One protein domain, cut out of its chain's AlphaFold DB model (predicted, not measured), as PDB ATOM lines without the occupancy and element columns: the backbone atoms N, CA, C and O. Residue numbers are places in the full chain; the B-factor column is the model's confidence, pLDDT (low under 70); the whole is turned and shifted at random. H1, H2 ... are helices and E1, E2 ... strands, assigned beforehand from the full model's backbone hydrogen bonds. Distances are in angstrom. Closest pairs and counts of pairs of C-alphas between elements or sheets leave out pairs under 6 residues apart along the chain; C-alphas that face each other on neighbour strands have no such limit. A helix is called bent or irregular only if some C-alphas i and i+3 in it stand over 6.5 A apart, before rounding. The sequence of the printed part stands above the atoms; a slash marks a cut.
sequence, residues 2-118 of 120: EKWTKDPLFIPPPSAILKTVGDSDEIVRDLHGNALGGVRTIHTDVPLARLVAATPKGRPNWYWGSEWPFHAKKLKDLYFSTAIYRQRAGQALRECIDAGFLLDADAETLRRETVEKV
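AT A GLANCE: This is residues 2 to 118 of the 120 residues of an uncharacterized protein of Fusarium oxysporum (UniProt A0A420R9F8). Two helices, H4 and H5, lie side by side as a helical hairpin; the short helix H2 packs on H4, and beyond it a small two-stranded ribbon, E1 and E2, and the helix H3 lie toward one end of the model. A long unnamed stretch leads from H1, far out at the other end, to H2, and residues 5 to 10 stick out free. The printed part has 117 residues, with five named helices and two named strands in the order H1, H2, E1, E2, H3, H4, H5; the sheet, E1 - E2, is antiparallel. The class is mostly helix, though under half of the residues, 54, are in named elements. The whole is only just loose, close to compact, with a radius of gyration of the C-alphas of 16.5 A and spans of 46 by 41 by 27 A.

HOW THE PARTS SIT: H1, residues 2 to 6, touches no helix, and it is apart from H2, residues 42 to 45. The closest C-alphas of H2 and E1, residues 49 to 52, are those of His 43 and Ala 49, 7.4 A apart. E1 and E2, residues 66 to 69, form an antiparallel hairpin, with 167 degrees between their directions; N 50 and O 68 are 2.9 A apart and N 66 and O 52 are 2.8 A apart, both within hydrogen-bond range. H3, residues 72 to 79, and H4, residues 82 to 98, are close but not clearly touching, at a steep tilt of 56 degrees, the same way; their closest C-alphas are those of Tyr 79 and Tyr 85, 5.4 A apart. H4 touches H2 with residues 89 to 93 alone, the closest C-alphas being those of Ile 42 and Ala 92, 5.6 A apart. H4 and H5, residues 104 to 115, touch as a helical hairpin at a shallow tilt of 21 degrees, opposite ways; their closest C-alphas are those of Arg 86 and Val 115, 6.0 A apart. H2 and H5 are near each other, with 6 pairs of C-alphas within 10 A. In H1, H3, H4 and H5 every O i to N i+4 pair is within hydrogen-bond range, while H2 is too short for such a pair.

IN THESE COORDINATES: H1 begins at C-alpha 2, (226.296, 248.182, 243.417), and H2 at C-alpha 42, (237.169, 268.634, 251.767). From first to last C-alpha E1 measures 9.8 A, E2 9.9 A, H3 10.3 A, H4 24.2 A and H5 14.8 A. H5 ends at C-alpha 115, (245.277, 267.532, 247.735); it is neither bent nor irregular, but only just: C-alphas 112 and 115 are 6.1 A apart.

THE WHOLE: The two C-alphas farthest apart are those of Pro 8 and Lys 73, 50.0 A. The printed part has no cut. The links H1 to H2, of 35 residues, and E1 to E2, of 13, are long; the other four are tight. The mean pLDDT of the printed part is 90.1, with residues 2 to 4 and 55 to 63 under 70.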
ATOM      1  N   GLU A   2     226.931 249.488 243.144       61.78
ATOM      2  CA  GLU A   2     226.296 248.182 243.417       61.78
ATOM      3  C   GLU A   2     225.390 248.117 244.657       61.78
ATOM      4  O   GLU A   2     224.385 247.417 244.622       61.78
ATOM      5  N   LYS A   3     225.702 248.848 245.737       69.25
ATOM      6  CA  LYS A   3     224.909 248.799 246.980       69.25
ATOM      7  C   LYS A   3     223.494 249.365 246.811       69.25
ATOM      8  O   LYS A   3     222.556 248.800 247.341       69.25
ATOM      9  N   TRP A   4     223.339 250.451 246.049       67.75
ATOM     10  CA  TRP A   4     222.051 251.145 245.888       67.75
ATOM     11  C   TRP A   4     221.155 250.509 244.825       67.75
ATOM     12  O   TRP A   4     219.952 250.735 244.817       67.75
ATOM     13  N   THR A   5     221.741 249.753 243.894       76.25
ATOM     14  CA  THR A   5     221.007 249.145 242.777       76.25
ATOM     15  C   THR A   5     220.679 247.672 242.995       76.25
ATOM     16  O   THR A   5     219.758 247.174 242.352       76.25
ATOM     17  N   LYS A   6     221.409 246.960 243.868       80.62
ATOM     18  CA  LYS A   6     221.195 245.522 244.119       80.62
ATOM     19  C   LYS A   6     220.415 245.221 245.392       80.62
ATOM     20  O   LYS A   6     219.771 244.179 245.450       80.62
ATOM     21  N   ASP A   7     220.482 246.093 246.392       83.06
ATOM     22  CA  ASP A   7     219.770 245.907 247.651       83.06
ATOM     23  C   ASP A   7     218.601 246.903 247.743       83.06
ATOM     24  O   ASP A   7     218.825 248.086 248.006       83.06
ATOM     25  N   PRO A   8     217.351 246.457 247.521       80.25
ATOM     26  CA  PRO A   8     216.177 247.326 247.575       80.25
ATOM     27  C   PRO A   8     215.854 247.823 248.993       80.25
ATOM     28  O   PRO A   8     215.003 248.699 249.143       80.25
ATOM     29  N   LEU A   9     216.502 247.276 250.029       85.94
ATOM     30  CA  LEU A   9     216.352 247.700 251.422       85.94
ATOM     31  C   LEU A   9     217.501 248.603 251.887       85.94
ATOM     32  O   LEU A   9     217.454 249.128 253.001       85.94
ATOM     33  N   PHE A  10     218.519 248.813 251.050       82.38
ATOM     34  CA  PHE A  10     219.630 249.687 251.386       82.38
ATOM     35  C   PHE A  10     219.207 251.155 251.282       82.38
ATOM     36  O   PHE A  10     219.034 251.707 250.196       82.38
ATOM     37  N   ILE A  11     219.086 251.811 252.435       80.56
ATOM     38  CA  ILE A  11     218.815 253.245 252.533       80.56
ATOM     39  C   ILE A  11     220.164 253.966 252.666       80.56
ATOM     40  O   ILE A  11     220.884 253.707 253.635       80.56
ATOM     41  N   PRO A  12     220.548 254.852 251.727       74.69
ATOM     42  CA  PRO A  12     221.781 255.613 251.864       74.69
ATOM     43  C   PRO A  12     221.711 256.522 253.101       74.69
ATOM     44  O   PRO A  12     220.637 257.048 253.415       74.69
ATOM     45  N   PRO A  13     222.837 256.728 253.805       78.19
ATOM     46  CA  PRO A  13     222.864 257.614 254.958       78.19
ATOM     47  C   PRO A  13     222.436 259.032 254.543       78.19
ATOM     48  O   PRO A  13     222.902 259.539 253.518       78.19
ATOM     49  N   PRO A  14     221.534 259.681 255.301       83.31
ATOM     50  CA  PRO A  14     221.112 261.038 254.993       83.31
ATOM     51  C   PRO A  14     222.253 262.019 255.273       83.31
ATOM     52  O   PRO A  14     223.028 261.847 256.214       83.31
ATOM     53  N   SER A  15     222.329 263.090 254.488       86.31
ATOM     54  CA  SER A  15     223.177 264.231 254.825       86.31
ATOM     55  C   SER A  15     222.515 265.125 255.876       86.31
ATOM     56  O   SER A  15     221.319 265.014 256.163       86.31
ATOM     57  N   ALA A  16     223.291 266.041 256.458       91.75
ATOM     58  CA  ALA A  16     222.719 267.096 257.282       91.75
ATOM     59  C   ALA A  16     221.874 268.046 256.418       91.75
ATOM     60  O   ALA A  16     222.203 268.320 255.265       91.75
ATOM     61  N   ILE A  17     220.821 268.627 256.990       92.81
ATOM     62  CA  ILE A  17     220.066 269.700 256.331       92.81
ATOM     63  C   ILE A  17     220.933 270.969 256.302       92.81
ATOM     64  O   ILE A  17     221.672 271.245 257.254       92.81
ATOM     65  N   LEU A  18     220.887 271.727 255.202       93.31
ATOM     66  CA  LEU A  18     221.526 273.044 255.126       93.31
ATOM     67  C   LEU A  18     220.935 273.965 256.194       93.31
ATOM     68  O   LEU A  18     219.719 274.077 256.321       93.31
ATOM     69  N   LYS A  19     221.794 274.634 256.960       95.50
ATOM     70  CA  LYS A  19     221.335 275.545 258.008       95.50
ATOM     71  C   LYS A  19     220.886 276.866 257.398       95.50
ATOM     72  O   LYS A  19     221.641 277.479 256.642       95.50
ATOM     73  N   THR A  20     219.713 277.333 257.806       95.31
ATOM     74  CA  THR A  20     219.171 278.645 257.449       95.31
ATOM     75  C   THR A  20     218.989 279.545 258.671       95.31
ATOM     76  O   THR A  20     219.010 279.086 259.817       95.31
ATOM     77  N   VAL A  21     218.910 280.856 258.436       94.50
ATOM     78  CA  VAL A  21     218.693 281.855 259.487       94.50
ATOM     79  C   VAL A  21     217.203 281.911 259.817       94.50
ATOM     80  O   VAL A  21     216.412 282.428 259.028       94.50
ATOM     81  N   GLY A  22     216.828 281.398 260.994       93.56
ATOM     82  CA  GLY A  22     215.426 281.326 261.414       93.56
ATOM     83  C   GLY A  22     214.573 280.601 260.371       93.56
ATOM     84  O   GLY A  22     214.985 279.566 259.855       93.56
ATOM     85  N   ASP A  23     213.437 281.198 260.016       92.19
ATOM     86  CA  ASP A  23     212.503 280.667 259.013       92.19
ATOM     87  C   ASP A  23     212.720 281.260 257.603       92.19
ATOM     88  O   ASP A  23     211.806 281.277 256.780       92.19
ATOM     89  N   SER A  24     213.909 281.804 257.319       91.81
ATOM     90  CA  SER A  24     214.250 282.361 256.000       91.81
ATOM     91  C   SER A  24     215.014 281.368 255.116       91.81
ATOM     92  O   SER A  24     215.530 280.363 255.596       91.81
ATOM     93  N   ASP A  25     215.174 281.705 253.833       87.25
ATOM     94  CA  ASP A  25     216.037 280.973 252.892       87.25
ATOM     95  C   ASP A  25     217.518 281.411 252.964       87.25
ATOM     96  O   ASP A  25     218.355 280.984 252.159       87.25
ATOM     97  N   GLU A  26     217.879 282.295 253.900       90.19
ATOM     98  CA  GLU A  26     219.257 282.754 254.052       90.19
ATOM     99  C   GLU A  26     220.129 281.647 254.657       90.19
ATOM    100  O   GLU A  26     219.922 281.212 255.787       90.19
ATOM    101  N   ILE A  27     221.147 281.208 253.912       92.00
ATOM    102  CA  ILE A  27     222.072 280.150 254.338       92.00
ATOM    103  C   ILE A  27     223.017 280.660 255.433       92.00
ATOM    104  O   ILE A  27     223.784 281.602 255.209       92.00
ATOM    105  N   VAL A  28     223.068 279.953 256.566       95.38
ATOM    106  CA  VAL A  28     224.068 280.177 257.622       95.38
ATOM    107  C   VAL A  28     225.443 279.737 257.127       95.38
ATOM    108  O   VAL A  28     225.607 278.652 256.561       95.38
ATOM    109  N   ARG A  29     226.457 280.568 257.369       95.50
ATOM    110  CA  ARG A  29     227.827 280.344 256.898       95.50
ATOM    111  C   ARG A  29     228.815 280.233 258.050       95.50
ATOM    112  O   ARG A  29     228.628 280.847 259.096       95.50
ATOM    113  N   ASP A  30     229.866 279.450 257.842       96.31
ATOM    114  CA  ASP A  30     231.006 279.386 258.751       96.31
ATOM    115  C   ASP A  30     231.903 280.631 258.633       96.31
ATOM    116  O   ASP A  30     231.694 281.513 257.794       96.31
ATOM    117  N   LEU A  31     232.946 280.691 259.466       96.62
ATOM    118  CA  LEU A  31     233.894 281.809 259.504       96.62
ATOM    119  C   LEU A  31     234.692 281.987 258.195       96.62
ATOM    120  O   LEU A  31     235.340 283.013 257.982       96.62
ATOM    121  N   HIS A  32     234.660 280.995 257.304       96.06
ATOM    122  CA  HIS A  32     235.285 281.033 255.986       96.06
ATOM    123  C   HIS A  32     234.305 281.443 254.876       96.06
ATOM    124  O   HIS A  32     234.732 281.689 253.745       96.06
ATOM    125  N   GLY A  33     233.018 281.590 255.204       95.19
ATOM    126  CA  GLY A  33     231.951 281.981 254.288       95.19
ATOM    127  C   GLY A  33     231.306 280.808 253.544       95.19
ATOM    128  O   GLY A  33     230.514 281.056 252.623       95.19
ATOM    129  N   ASN A  34     231.618 279.565 253.925       96.50
ATOM    130  CA  ASN A  34     231.036 278.350 253.353       96.50
ATOM    131  C   ASN A  34     229.752 277.963 254.100       96.50
ATOM    132  O   ASN A  34     229.594 278.272 255.277       96.50
ATOM    133  N   ALA A  35     228.809 277.321 253.411       94.94
ATOM    134  CA  ALA A  35     227.505 276.960 253.973       94.94
ATOM    135  C   ALA A  35     227.622 275.912 255.094       94.94
ATOM    136  O   ALA A  35     228.342 274.929 254.934       94.94
ATOM    137  N   LEU A  36     226.907 276.091 256.208       95.31
ATOM    138  CA  LEU A  36     226.818 275.090 257.280       95.31
ATOM    139  C   LEU A  36     225.710 274.062 257.012       95.31
ATOM    140  O   LEU A  36     224.645 274.397 256.499       95.31
ATOM    141  N   GLY A  37     225.937 272.820 257.448       93.75
ATOM    142  CA  GLY A  37     225.046 271.697 257.143       93.75
ATOM    143  C   GLY A  37     225.203 271.225 255.697       93.75
ATOM    144  O   GLY A  37     226.215 271.511 255.061       93.75
ATOM    145  N   GLY A  38     224.208 270.513 255.171       92.31
ATOM    146  CA  GLY A  38     224.296 269.919 253.837       92.31
ATOM    147  C   GLY A  38     225.308 268.772 253.758       92.31
ATOM    148  O   GLY A  38     225.758 268.223 254.767       92.31
ATOM    149  N   VAL A  39     225.693 268.438 252.526       92.12
ATOM    150  CA  VAL A  39     226.864 267.597 252.253       92.12
ATOM    151  C   VAL A  39     228.094 268.494 252.284       92.12
ATOM    152  O   VAL A  39     228.294 269.315 251.385       92.12
ATOM    153  N   ARG A  40     228.909 268.347 253.327       92.75
ATOM    154  CA  ARG A  40     230.204 269.020 253.425       92.75
ATOM    155  C   ARG A  40     231.303 268.077 252.947       92.75
ATOM    156  O   ARG A  40     231.208 266.864 253.097       92.75
ATOM    157  N   THR A  41     232.286 268.652 252.263       93.06
ATOM    158  CA  THR A  41     233.402 267.932 251.636       93.06
ATOM    159  C   THR A  41     234.719 268.579 252.048       93.06
ATOM    160  O   THR A  41     234.731 269.633 252.693       93.06
ATOM    161  N   ILE A  42     235.843 268.030 251.575       96.12
ATOM    162  CA  ILE A  42     237.169 268.634 251.767       96.12
ATOM    163  C   ILE A  42     237.218 270.116 251.379       96.12
ATOM    164  O   ILE A  42     237.948 270.882 251.998       96.12
ATOM    165  N   HIS A  43     236.422 270.546 250.394       95.81
ATOM    166  CA  HIS A  43     236.442 271.922 249.900       95.81
ATOM    167  C   HIS A  43     235.773 272.918 250.853       95.81
ATOM    168  O   HIS A  43     236.059 274.113 250.784       95.81
ATOM    169  N   THR A  44     234.903 272.448 251.749       95.88
ATOM    170  CA  THR A  44     234.225 273.286 252.747       95.88
ATOM    171  C   THR A  44     234.773 273.082 254.153       95.88
ATOM    172  O   THR A  44     234.844 274.059 254.895       95.88
ATOM    173  N   ASP A  45     235.193 271.860 254.509       96.19
ATOM    174  CA  ASP A  45     235.733 271.520 255.838       96.19
ATOM    175  C   ASP A  45     237.232 271.783 255.974       96.19
ATOM    176  O   ASP A  45     237.704 272.147 257.050       96.19
ATOM    177  N   VAL A  46     237.974 271.685 254.869       97.75
ATOM    178  CA  VAL A  46     239.397 272.043 254.791       97.75
ATOM    179  C   VAL A  46     239.590 273.048 253.645       97.75
ATOM    180  O   VAL A  46     240.272 272.770 252.653       97.75
ATOM    181  N   PRO A  47     238.951 274.232 253.731       97.69
ATOM    182  CA  PRO A  47     238.796 275.115 252.590       97.69
ATOM    183  C   PRO A  47     240.109 275.771 252.164       97.69
ATOM    184  O   PRO A  47     240.874 276.290 252.984       97.69
ATOM    185  N   LEU A  48     240.313 275.818 250.849       98.00
ATOM    186  CA  LEU A  48     241.287 276.693 250.185       98.00
ATOM    187  C   LEU A  48     240.630 277.940 249.589       98.00
ATOM    188  O   LEU A  48     241.314 278.886 249.205       98.00
ATOM    189  N   ALA A  49     239.303 277.939 249.519       97.50
ATOM    190  CA  ALA A  49     238.494 278.984 248.933       97.50
ATOM    191  C   ALA A  49     237.155 279.088 249.665       97.50
ATOM    192  O   ALA A  49     236.730 278.175 250.381       97.50
ATOM    193  N   ARG A  50     236.477 280.215 249.457       96.44
ATOM    194  CA  ARG A  50     235.055 280.348 249.763       96.44
ATOM    195  C   ARG A  50     234.251 279.896 248.550       96.44
ATOM    196  O   ARG A  50     234.458 280.431 247.463       96.44
ATOM    197  N   LEU A  51     233.295 279.001 248.765       93.88
ATOM    198  CA  LEU A  51     232.361 278.507 247.761       93.88
ATOM    199  C   LEU A  51     230.943 279.012 248.045       93.88
ATOM    200  O   LEU A  51     230.424 278.918 249.163       93.88
ATOM    201  N   VAL A  52     230.290 279.547 247.015       90.06
ATOM    202  CA  VAL A  52     228.879 279.946 247.061       90.06
ATOM    203  C   VAL A  52     228.181 279.394 245.827       90.06
ATOM    204  O   VAL A  52     228.533 279.772 244.720       90.06
ATOM    205  N   ALA A  53     227.186 278.526 246.018       79.75
ATOM    206  CA  ALA A  53     226.503 277.830 244.923       79.75
ATOM    207  C   ALA A  53     225.624 278.739 244.042       79.75
ATOM    208  O   ALA A  53     225.494 278.488 242.851       79.75
ATOM    209  N   ALA A  54     225.055 279.806 244.608       73.94
ATOM    210  CA  ALA A  54     224.242 280.778 243.884       73.94
ATOM    211  C   ALA A  54     224.724 282.189 244.217       73.94
ATOM    212  O   ALA A  54     224.570 282.672 245.342       73.94
ATOM    213  N   THR A  55     225.355 282.845 243.247       63.59
ATOM    214  CA  THR A  55     225.845 284.212 243.426       63.59
ATOM    215  C   THR A  55     224.648 285.160 243.553       63.59
ATOM    216  O   THR A  55     223.841 285.196 242.628       63.59
ATOM    217  N   PRO A  56     224.508 285.961 244.626       59.72
ATOM    218  CA  PRO A  56     223.414 286.925 244.758       59.72
ATOM    219  C   PRO A  56     223.635 288.111 243.803       59.72
ATOM    220  O   PRO A  56     224.095 289.182 244.186       59.72
ATOM    221  N   LYS A  57     223.350 287.908 242.517       57.06
ATOM    222  CA  LYS A  57     223.360 288.923 241.456       57.06
ATOM    223  C   LYS A  57     222.096 288.763 240.633       57.06
ATOM    224  O   LYS A  57     221.766 287.638 240.297       57.06
ATOM    225  N   GLY A  58     221.423 289.855 240.269       58.72
ATOM    226  CA  GLY A  58     220.220 289.800 239.429       58.72
ATOM    227  C   GLY A  58     220.367 288.886 238.198       58.72
ATOM    228  O   GLY A  58     221.480 288.652 237.705       58.72
ATOM    229  N   ARG A  59     219.236 288.344 237.723       56.78
ATOM    230  CA  ARG A  59     219.181 287.421 236.575       56.78
ATOM    231  C   ARG A  59     219.980 287.973 235.381       56.78
ATOM    232  O   ARG A  59     219.894 289.174 235.125       56.78
ATOM    233  N   PRO A  60     220.730 287.125 234.645       59.53
ATOM    234  CA  PRO A  60     220.750 285.653 234.681       59.53
ATOM    235  C   PRO A  60     221.814 285.026 235.612       59.53
ATOM    236  O   PRO A  60     221.989 283.812 235.610       59.53
ATOM    237  N   ASN A  61     222.510 285.818 236.431       60.41
ATOM    238  CA  ASN A  61     223.724 285.398 237.148       60.41
ATOM    239  C   ASN A  61     223.503 284.466 238.368       60.41
ATOM    240  O   ASN A  61     224.469 284.116 239.045       60.41
ATOM    241  N   TRP A  62     222.262 284.060 238.664       61.59
ATOM    242  CA  TRP A  62     221.918 283.200 239.812       61.59
ATOM    243  C   TRP A  62     222.319 281.729 239.644       61.59
ATOM    244  O   TRP A  62     222.418 281.020 240.640       61.59
ATOM    245  N   TYR A  63     222.573 281.271 238.416       66.25
ATOM    246  CA  TYR A  63     222.884 279.863 238.133       66.25
ATOM    247  C   TYR A  63     224.377 279.527 238.179       66.25
ATOM    248  O   TYR A  63     224.756 278.387 237.916       66.25
ATOM    249  N   TRP A  64     225.234 280.500 238.489       74.50
ATOM    250  CA  TRP A  64     226.669 280.274 238.604       74.50
ATOM    251  C   TRP A  64     227.117 280.284 240.057       74.50
ATOM    252  O   TRP A  64     226.949 281.270 240.791       74.50
ATOM    253  N   GLY A  65     227.737 279.165 240.432       84.12
ATOM    254  CA  GLY A  65     228.565 279.094 241.616       84.12
ATOM    255  C   GLY A  65     229.759 280.031 241.475       84.12
ATOM    256  O   GLY A  65     230.281 280.237 240.382       84.12
ATOM    257  N   SER A  66     230.171 280.614 242.591       88.69
ATOM    258  CA  SER A  66     231.370 281.435 242.677       88.69
ATOM    259  C   SER A  66     232.358 280.819 243.654       88.69
ATOM    260  O   SER A  66     231.985 280.346 244.734       88.69
ATOM    261  N   GLU A  67     233.626 280.895 243.274       93.00
ATOM    262  CA  GLU A  67     234.770 280.527 244.090       93.00
ATOM    263  C   GLU A  67     235.646 281.760 244.319       93.00
ATOM    264  O   GLU A  67     236.002 282.473 243.380       93.00
ATOM    265  N   TRP A  68     236.010 282.001 245.576       95.38
ATOM    266  CA  TRP A  68     236.998 283.012 245.947       95.38
ATOM    267  C   TRP A  68     238.165 282.340 246.675       95.38
ATOM    268  O   TRP A  68     238.050 282.083 247.882       95.38
ATOM    269  N   PRO A  69     239.276 282.052 245.969       97.19
ATOM    270  CA  PRO A  69     240.466 281.460 246.568       97.19
ATOM    271  C   PRO A  69     241.028 282.319 247.698       97.19
ATOM    272  O   PRO A  69     241.037 283.551 247.632       97.19
ATOM    273  N   PHE A  70     241.524 281.675 248.750       98.06
ATOM    274  CA  PHE A  70     242.216 282.371 249.826       98.06
ATOM    275  C   PHE A  70     243.618 282.775 249.384       98.06
ATOM    276  O   PHE A  70     244.340 282.020 248.739       98.06
ATOM    277  N   HIS A  71     244.036 283.973 249.784       96.88
ATOM    278  CA  HIS A  71     245.407 284.416 249.565       96.88
ATOM    279  C   HIS A  71     246.393 283.605 250.417       96.88
ATOM    280  O   HIS A  71     246.052 283.145 251.510       96.88
ATOM    281  N   ALA A  72     247.646 283.511 249.961       96.56
ATOM    282  CA  ALA A  72     248.694 282.714 250.606       96.56
ATOM    283  C   ALA A  72     248.871 283.026 252.102       96.56
ATOM    284  O   ALA A  72     249.041 282.111 252.902       96.56
ATOM    285  N   LYS A  73     248.753 284.301 252.509       97.44
ATOM    286  CA  LYS A  73     248.799 284.680 253.930       97.44
ATOM    287  C   LYS A  73     247.721 283.956 254.745       97.44
ATOM    288  O   LYS A  73     248.038 283.354 255.761       97.44
ATOM    289  N   LYS A  74     246.470 283.963 254.276       97.81
ATOM    290  CA  LYS A  74     245.358 283.289 254.960       97.81
ATOM    291  C   LYS A  74     245.577 281.776 255.008       97.81
ATOM    292  O   LYS A  74     245.314 281.168 256.034       97.81
ATOM    293  N   LEU A  75     246.087 281.171 253.936       98.25
ATOM    294  CA  LEU A  75     246.392 279.735 253.917       98.25
ATOM    295  C   LEU A  75     247.492 279.364 254.924       98.25
ATOM    296  O   LEU A  75     247.352 278.371 255.637       98.25
ATOM    297  N   LYS A  76     248.535 280.192 255.051       97.38
ATOM    298  CA  LYS A  76     249.572 280.034 256.082       97.38
ATOM    299  C   LYS A  76     249.021 280.239 257.491       97.38
ATOM    300  O   LYS A  76     249.355 279.460 258.371       97.38
ATOM    301  N   ASP A  77     248.132 281.205 257.696       97.56
ATOM    302  CA  ASP A  77     247.490 281.413 258.998       97.56
ATOM    303  C   ASP A  77     246.589 280.213 259.385       97.56
ATOM    304  O   ASP A  77     246.549 279.819 260.548       97.56
ATOM    305  N   LEU A  78     245.892 279.592 258.421       97.31
ATOM    306  CA  LEU A  78     244.979 278.463 258.670       97.31
ATOM    307  C   LEU A  78     245.686 277.120 258.855       97.31
ATOM    308  O   LEU A  78     245.292 276.315 259.710       97.31
ATOM    309  N   TYR A  79     246.684 276.849 258.017       98.00
ATOM    310  CA  TYR A  79     247.304 275.531 257.919       98.00
ATOM    311  C   TYR A  79     248.757 275.514 258.354       98.00
ATOM    312  O   TYR A  79     249.275 274.429 258.565       98.00
ATOM    313  N   PHE A  80     249.423 276.658 258.505       97.69
ATOM    314  CA  PHE A  80     250.859 276.786 258.784       97.69
ATOM    315  C   PHE A  80     251.778 276.265 257.663       97.69
ATOM    316  O   PHE A  80     252.720 276.947 257.267       97.69
ATOM    317  N   SER A  81     251.496 275.090 257.100       97.69
ATOM    318  CA  SER A  81     252.216 274.495 255.976       97.69
ATOM    319  C   SER A  81     251.299 273.647 255.092       97.69
ATOM    320  O   SER A  81     250.217 273.212 255.500       97.69
ATOM    321  N   THR A  82     251.773 273.341 253.886       97.75
ATOM    322  CA  THR A  82     251.106 272.408 252.968       97.75
ATOM    323  C   THR A  82     251.032 270.987 253.534       97.75
ATOM    324  O   THR A  82     250.059 270.285 253.280       97.75
ATOM    325  N   ALA A  83     252.003 270.562 254.352       98.12
ATOM    326  CA  ALA A  83     251.982 269.251 255.005       98.12
ATOM    327  C   ALA A  83     250.801 269.117 255.983       98.12
ATOM    328  O   ALA A  83     250.079 268.123 255.948       98.12
ATOM    329  N   ILE A  84     250.554 270.151 256.792       98.38
ATOM    330  CA  ILE A  84     249.412 270.189 257.716       98.38
ATOM    331  C   ILE A  84     248.087 270.279 256.951       98.38
ATOM    332  O   ILE A  84     247.128 269.602 257.322       98.38
ATOM    333  N   TYR A  85     248.028 271.052 255.858       98.44
ATOM    334  CA  TYR A  85     246.861 271.040 254.970       98.44
ATOM    335  C   TYR A  85     246.568 269.621 254.462       98.44
ATOM    336  O   TYR A  85     245.453 269.134 254.629       98.44
ATOM    337  N   ARG A  86     247.570 268.924 253.909       98.44
ATOM    338  CA  ARG A  86     247.410 267.559 253.375       98.44
ATOM    339  C   ARG A  86     246.978 266.565 254.452       98.44
ATOM    340  O   ARG A  86     246.126 265.722 254.186       98.44
ATOM    341  N   GLN A  87     247.506 266.688 255.671       98.31
ATOM    342  CA  GLN A  87     247.083 265.868 256.808       98.31
ATOM    343  C   GLN A  87     245.596 266.077 257.134       98.31
ATOM    344  O   GLN A  87     244.853 265.101 257.251       98.31
ATOM    345  N   ARG A  88     245.154 267.338 257.252       98.44
ATOM    346  CA  ARG A  88     243.748 267.675 257.531       98.44
ATOM    347  C   ARG A  88     242.827 267.259 256.386       98.44
ATOM    348  O   ARG A  88     241.781 266.674 256.635       98.44
ATOM    349  N   ALA A  89     243.238 267.483 255.140       98.38
ATOM    350  CA  ALA A  89     242.493 267.058 253.959       98.38
ATOM    351  C   ALA A  89     242.345 265.529 253.902       98.38
ATOM    352  O   ALA A  89     241.261 265.031 253.617       98.38
ATOM    353  N   GLY A  90     243.395 264.775 254.244       98.12
ATOM    354  CA  GLY A  90     243.321 263.317 254.348       98.12
ATOM    355  C   GLY A  90     242.350 262.838 255.431       98.12
ATOM    356  O   GLY A  90     241.679 261.830 255.237       98.12
ATOM    357  N   GLN A  91     242.246 263.559 256.551       98.38
ATOM    358  CA  GLN A  91     241.241 263.274 257.581       98.38
ATOM    359  C   GLN A  91     239.820 263.539 257.074       98.38
ATOM    360  O   GLN A  91     238.974 262.661 257.189       98.38
ATOM    361  N   ALA A  92     239.587 264.681 256.428       98.06
ATOM    362  CA  ALA A  92     238.279 265.005 255.861       98.06
ATOM    363  C   ALA A  92     237.850 264.033 254.742       98.06
ATOM    364  O   ALA A  92     236.671 263.710 254.628       98.06
ATOM    365  N   LEU A  93     238.789 263.514 253.936       98.19
ATOM    366  CA  LEU A  93     238.491 262.456 252.959       98.19
ATOM    367  C   LEU A  93     238.013 261.168 253.637       98.19
ATOM    368  O   LEU A  93     237.036 260.583 253.178       98.19
ATOM    369  N   ARG A  94     238.667 260.748 254.729       97.50
ATOM    370  CA  ARG A  94     238.230 259.578 255.507       97.50
ATOM    371  C   ARG A  94     236.833 259.780 256.077       97.50
ATOM    372  O   ARG A  94     235.983 258.925 255.891       97.50
ATOM    373  N   GLU A  95     236.572 260.944 256.663       95.62
ATOM    374  CA  GLU A  95     235.247 261.284 257.195       95.62
ATOM    375  C   GLU A  95     234.162 261.250 256.106       95.62
ATOM    376  O   GLU A  95     233.057 260.774 256.351       95.62
ATOM    377  N   CYS A  96     234.477 261.682 254.879       94.56
ATOM    378  CA  CYS A  96     233.553 261.579 253.747       94.56
ATOM    379  C   CYS A  96     233.301 260.128 253.303       94.56
ATOM    380  O   CYS A  96     232.182 259.815 252.894       94.56
ATOM    381  N   ILE A  97     234.310 259.252 253.359       94.31
ATOM    382  CA  ILE A  97     234.148 257.815 253.075       94.31
ATOM    383  C   ILE A  97     233.270 257.169 254.148       94.31
ATOM    384  O   ILE A  97     232.291 256.499 253.819       94.31
ATOM    385  N   ASP A  98     233.573 257.426 255.420       92.19
ATOM    386  CA  ASP A  98     232.839 256.878 256.564       92.19
ATOM    387  C   ASP A  98     231.371 257.334 256.561       92.19
ATOM    388  O   ASP A  98     230.466 256.552 256.856       92.19
ATOM    389  N   ALA A  99     231.117 258.582 256.153       89.81
ATOM    390  CA  ALA A  99     229.773 259.125 255.964       89.81
ATOM    391  C   ALA A  99     229.060 258.601 254.699       89.81
ATOM    392  O   ALA A  99     227.880 258.887 254.494       89.81
ATOM    393  N   GLY A 100     229.748 257.851 253.834       89.50
ATOM    394  CA  GLY A 100     229.202 257.332 252.578       89.50
ATOM    395  C   GLY A 100     229.039 258.382 251.473       89.50
ATOM    396  O   GLY A 100     228.324 258.129 250.502       89.50
ATOM    397  N   PHE A 101     229.680 259.550 251.599       90.44
ATOM    398  CA  PHE A 101     229.665 260.617 250.591       90.44
ATOM    399  C   PHE A 101     230.713 260.423 249.494       90.44
ATOM    400  O   PHE A 101     230.554 260.969 248.402       90.44
ATOM    401  N   LEU A 102     231.768 259.650 249.763       92.38
ATOM    402  CA  LEU A 102     232.785 259.284 248.781       92.38
ATOM    403  C   LEU A 102     232.997 257.771 248.749       92.38
ATOM    404  O   LEU A 102     232.936 257.098 249.775       92.38
ATOM    405  N   LEU A 103     233.289 257.249 247.559       92.69
ATOM    406  CA  LEU A 103     233.890 255.928 247.406       92.69
ATOM    407  C   LEU A 103     235.410 256.041 247.566       92.69
ATOM    408  O   LEU A 103     235.990 257.082 247.256       92.69
ATOM    409  N   ASP A 104     236.072 254.948 247.952       95.31
ATOM    410  CA  ASP A 104     237.534 254.920 248.115       95.31
ATOM    411  C   ASP A 104     238.277 255.373 246.846       95.31
ATOM    412  O   ASP A 104     239.226 256.153 246.912       95.31
ATOM    413  N   ALA A 105     237.814 254.932 245.671       96.69
ATOM    414  CA  ALA A 105     238.411 255.302 244.386       96.69
ATOM    415  C   ALA A 105     238.275 256.806 244.073       96.69
ATOM    416  O   ALA A 105     239.193 257.417 243.513       96.69
ATOM    417  N   ASP A 106     237.154 257.416 244.465       96.31
ATOM    418  CA  ASP A 106     236.905 258.846 244.265       96.31
ATOM    419  C   ASP A 106     237.741 259.678 245.246       96.31
ATOM    420  O   ASP A 106     238.352 260.679 244.863       96.31
ATOM    421  N   ALA A 107     237.849 259.225 246.499       97.12
ATOM    422  CA  ALA A 107     238.704 259.848 247.501       97.12
ATOM    423  C   ALA A 107     240.189 259.797 247.103       97.12
ATOM    424  O   ALA A 107     240.897 260.794 247.256       97.12
ATOM    425  N   GLU A 108     240.659 258.683 246.537       98.06
ATOM    426  CA  GLU A 108     242.031 258.566 246.026       98.06
ATOM    427  C   GLU A 108     242.287 259.510 244.844       98.06
ATOM    428  O   GLU A 108     243.344 260.145 244.755       98.06
ATOM    429  N   THR A 109     241.301 259.666 243.962       98.00
ATOM    430  CA  THR A 109     241.374 260.632 242.859       98.00
ATOM    431  C   THR A 109     241.485 262.061 243.392       98.00
ATOM    432  O   THR A 109     242.400 262.788 243.000       98.00
ATOM    433  N   LEU A 110     240.648 262.450 244.361       97.38
ATOM    434  CA  LEU A 110     240.737 263.763 245.017       97.38
ATOM    435  C   LEU A 110     242.085 263.973 245.718       97.38
ATOM    436  O   LEU A 110     242.679 265.052 245.613       97.38
ATOM    437  N   ARG A 111     242.598 262.950 246.407       98.06
ATOM    438  CA  ARG A 111     243.892 263.006 247.093       98.06
ATOM    439  C   ARG A 111     245.021 263.332 246.110       98.06
ATOM    440  O   ARG A 111     245.749 264.301 246.322       98.06
ATOM    441  N   ARG A 112     245.130 262.572 245.019       98.12
ATOM    442  CA  ARG A 112     246.189 262.731 244.009       98.12
ATOM    443  C   ARG A 112     246.041 264.010 243.192       98.12
ATOM    444  O   ARG A 112     247.012 264.712 242.911       98.12
ATOM    445  N   GLU A 113     244.823 264.310 242.757       97.00
ATOM    446  CA  GLU A 113     244.606 265.336 241.736       97.00
ATOM    447  C   GLU A 113     244.342 266.718 242.310       97.00
ATOM    448  O   GLU A 113     244.591 267.702 241.614       97.00
ATOM    449  N   THR A 114     243.905 266.791 243.568       95.25
ATOM    450  CA  THR A 114     243.664 268.047 244.281       95.25
ATOM    451  C   THR A 114     244.642 268.196 245.439       95.25
ATOM    452  O   THR A 114     245.497 269.076 245.398       95.25
ATOM    453  N   VAL A 115     244.575 267.325 246.452       97.69
ATOM    454  CA  VAL A 115     245.277 267.532 247.735       97.69
ATOM    455  C   VAL A 115     246.803 267.566 247.576       97.69
ATOM    456  O   VAL A 115     247.472 268.438 248.139       97.69
ATOM    457  N   GLU A 116     247.380 266.658 246.790       97.31
ATOM    458  CA  GLU A 116     248.831 266.611 246.570       97.31
ATOM    459  C   GLU A 116     249.355 267.794 245.749       97.31
ATOM    460  O   GLU A 116     250.479 268.243 245.982       97.31
ATOM    461  N   LYS A 117     248.539 268.355 244.851       96.62
ATOM    462  CA  LYS A 117     248.940 269.471 243.981       96.62
ATOM    463  C   LYS A 117     248.926 270.832 244.678       96.62
ATOM    464  O   LYS A 117     249.432 271.803 244.123       96.62
ATOM    465  N   VAL A 118     248.364 270.919 245.883       95.81
ATOM    466  CA  VAL A 118     248.263 272.181 246.624       95.81
ATOM    467  C   VAL A 118     249.638 272.665 247.076       95.81
ATOM    468  O   VAL A 118     250.404 271.935 247.708       95.81
TER     469      VAL A 118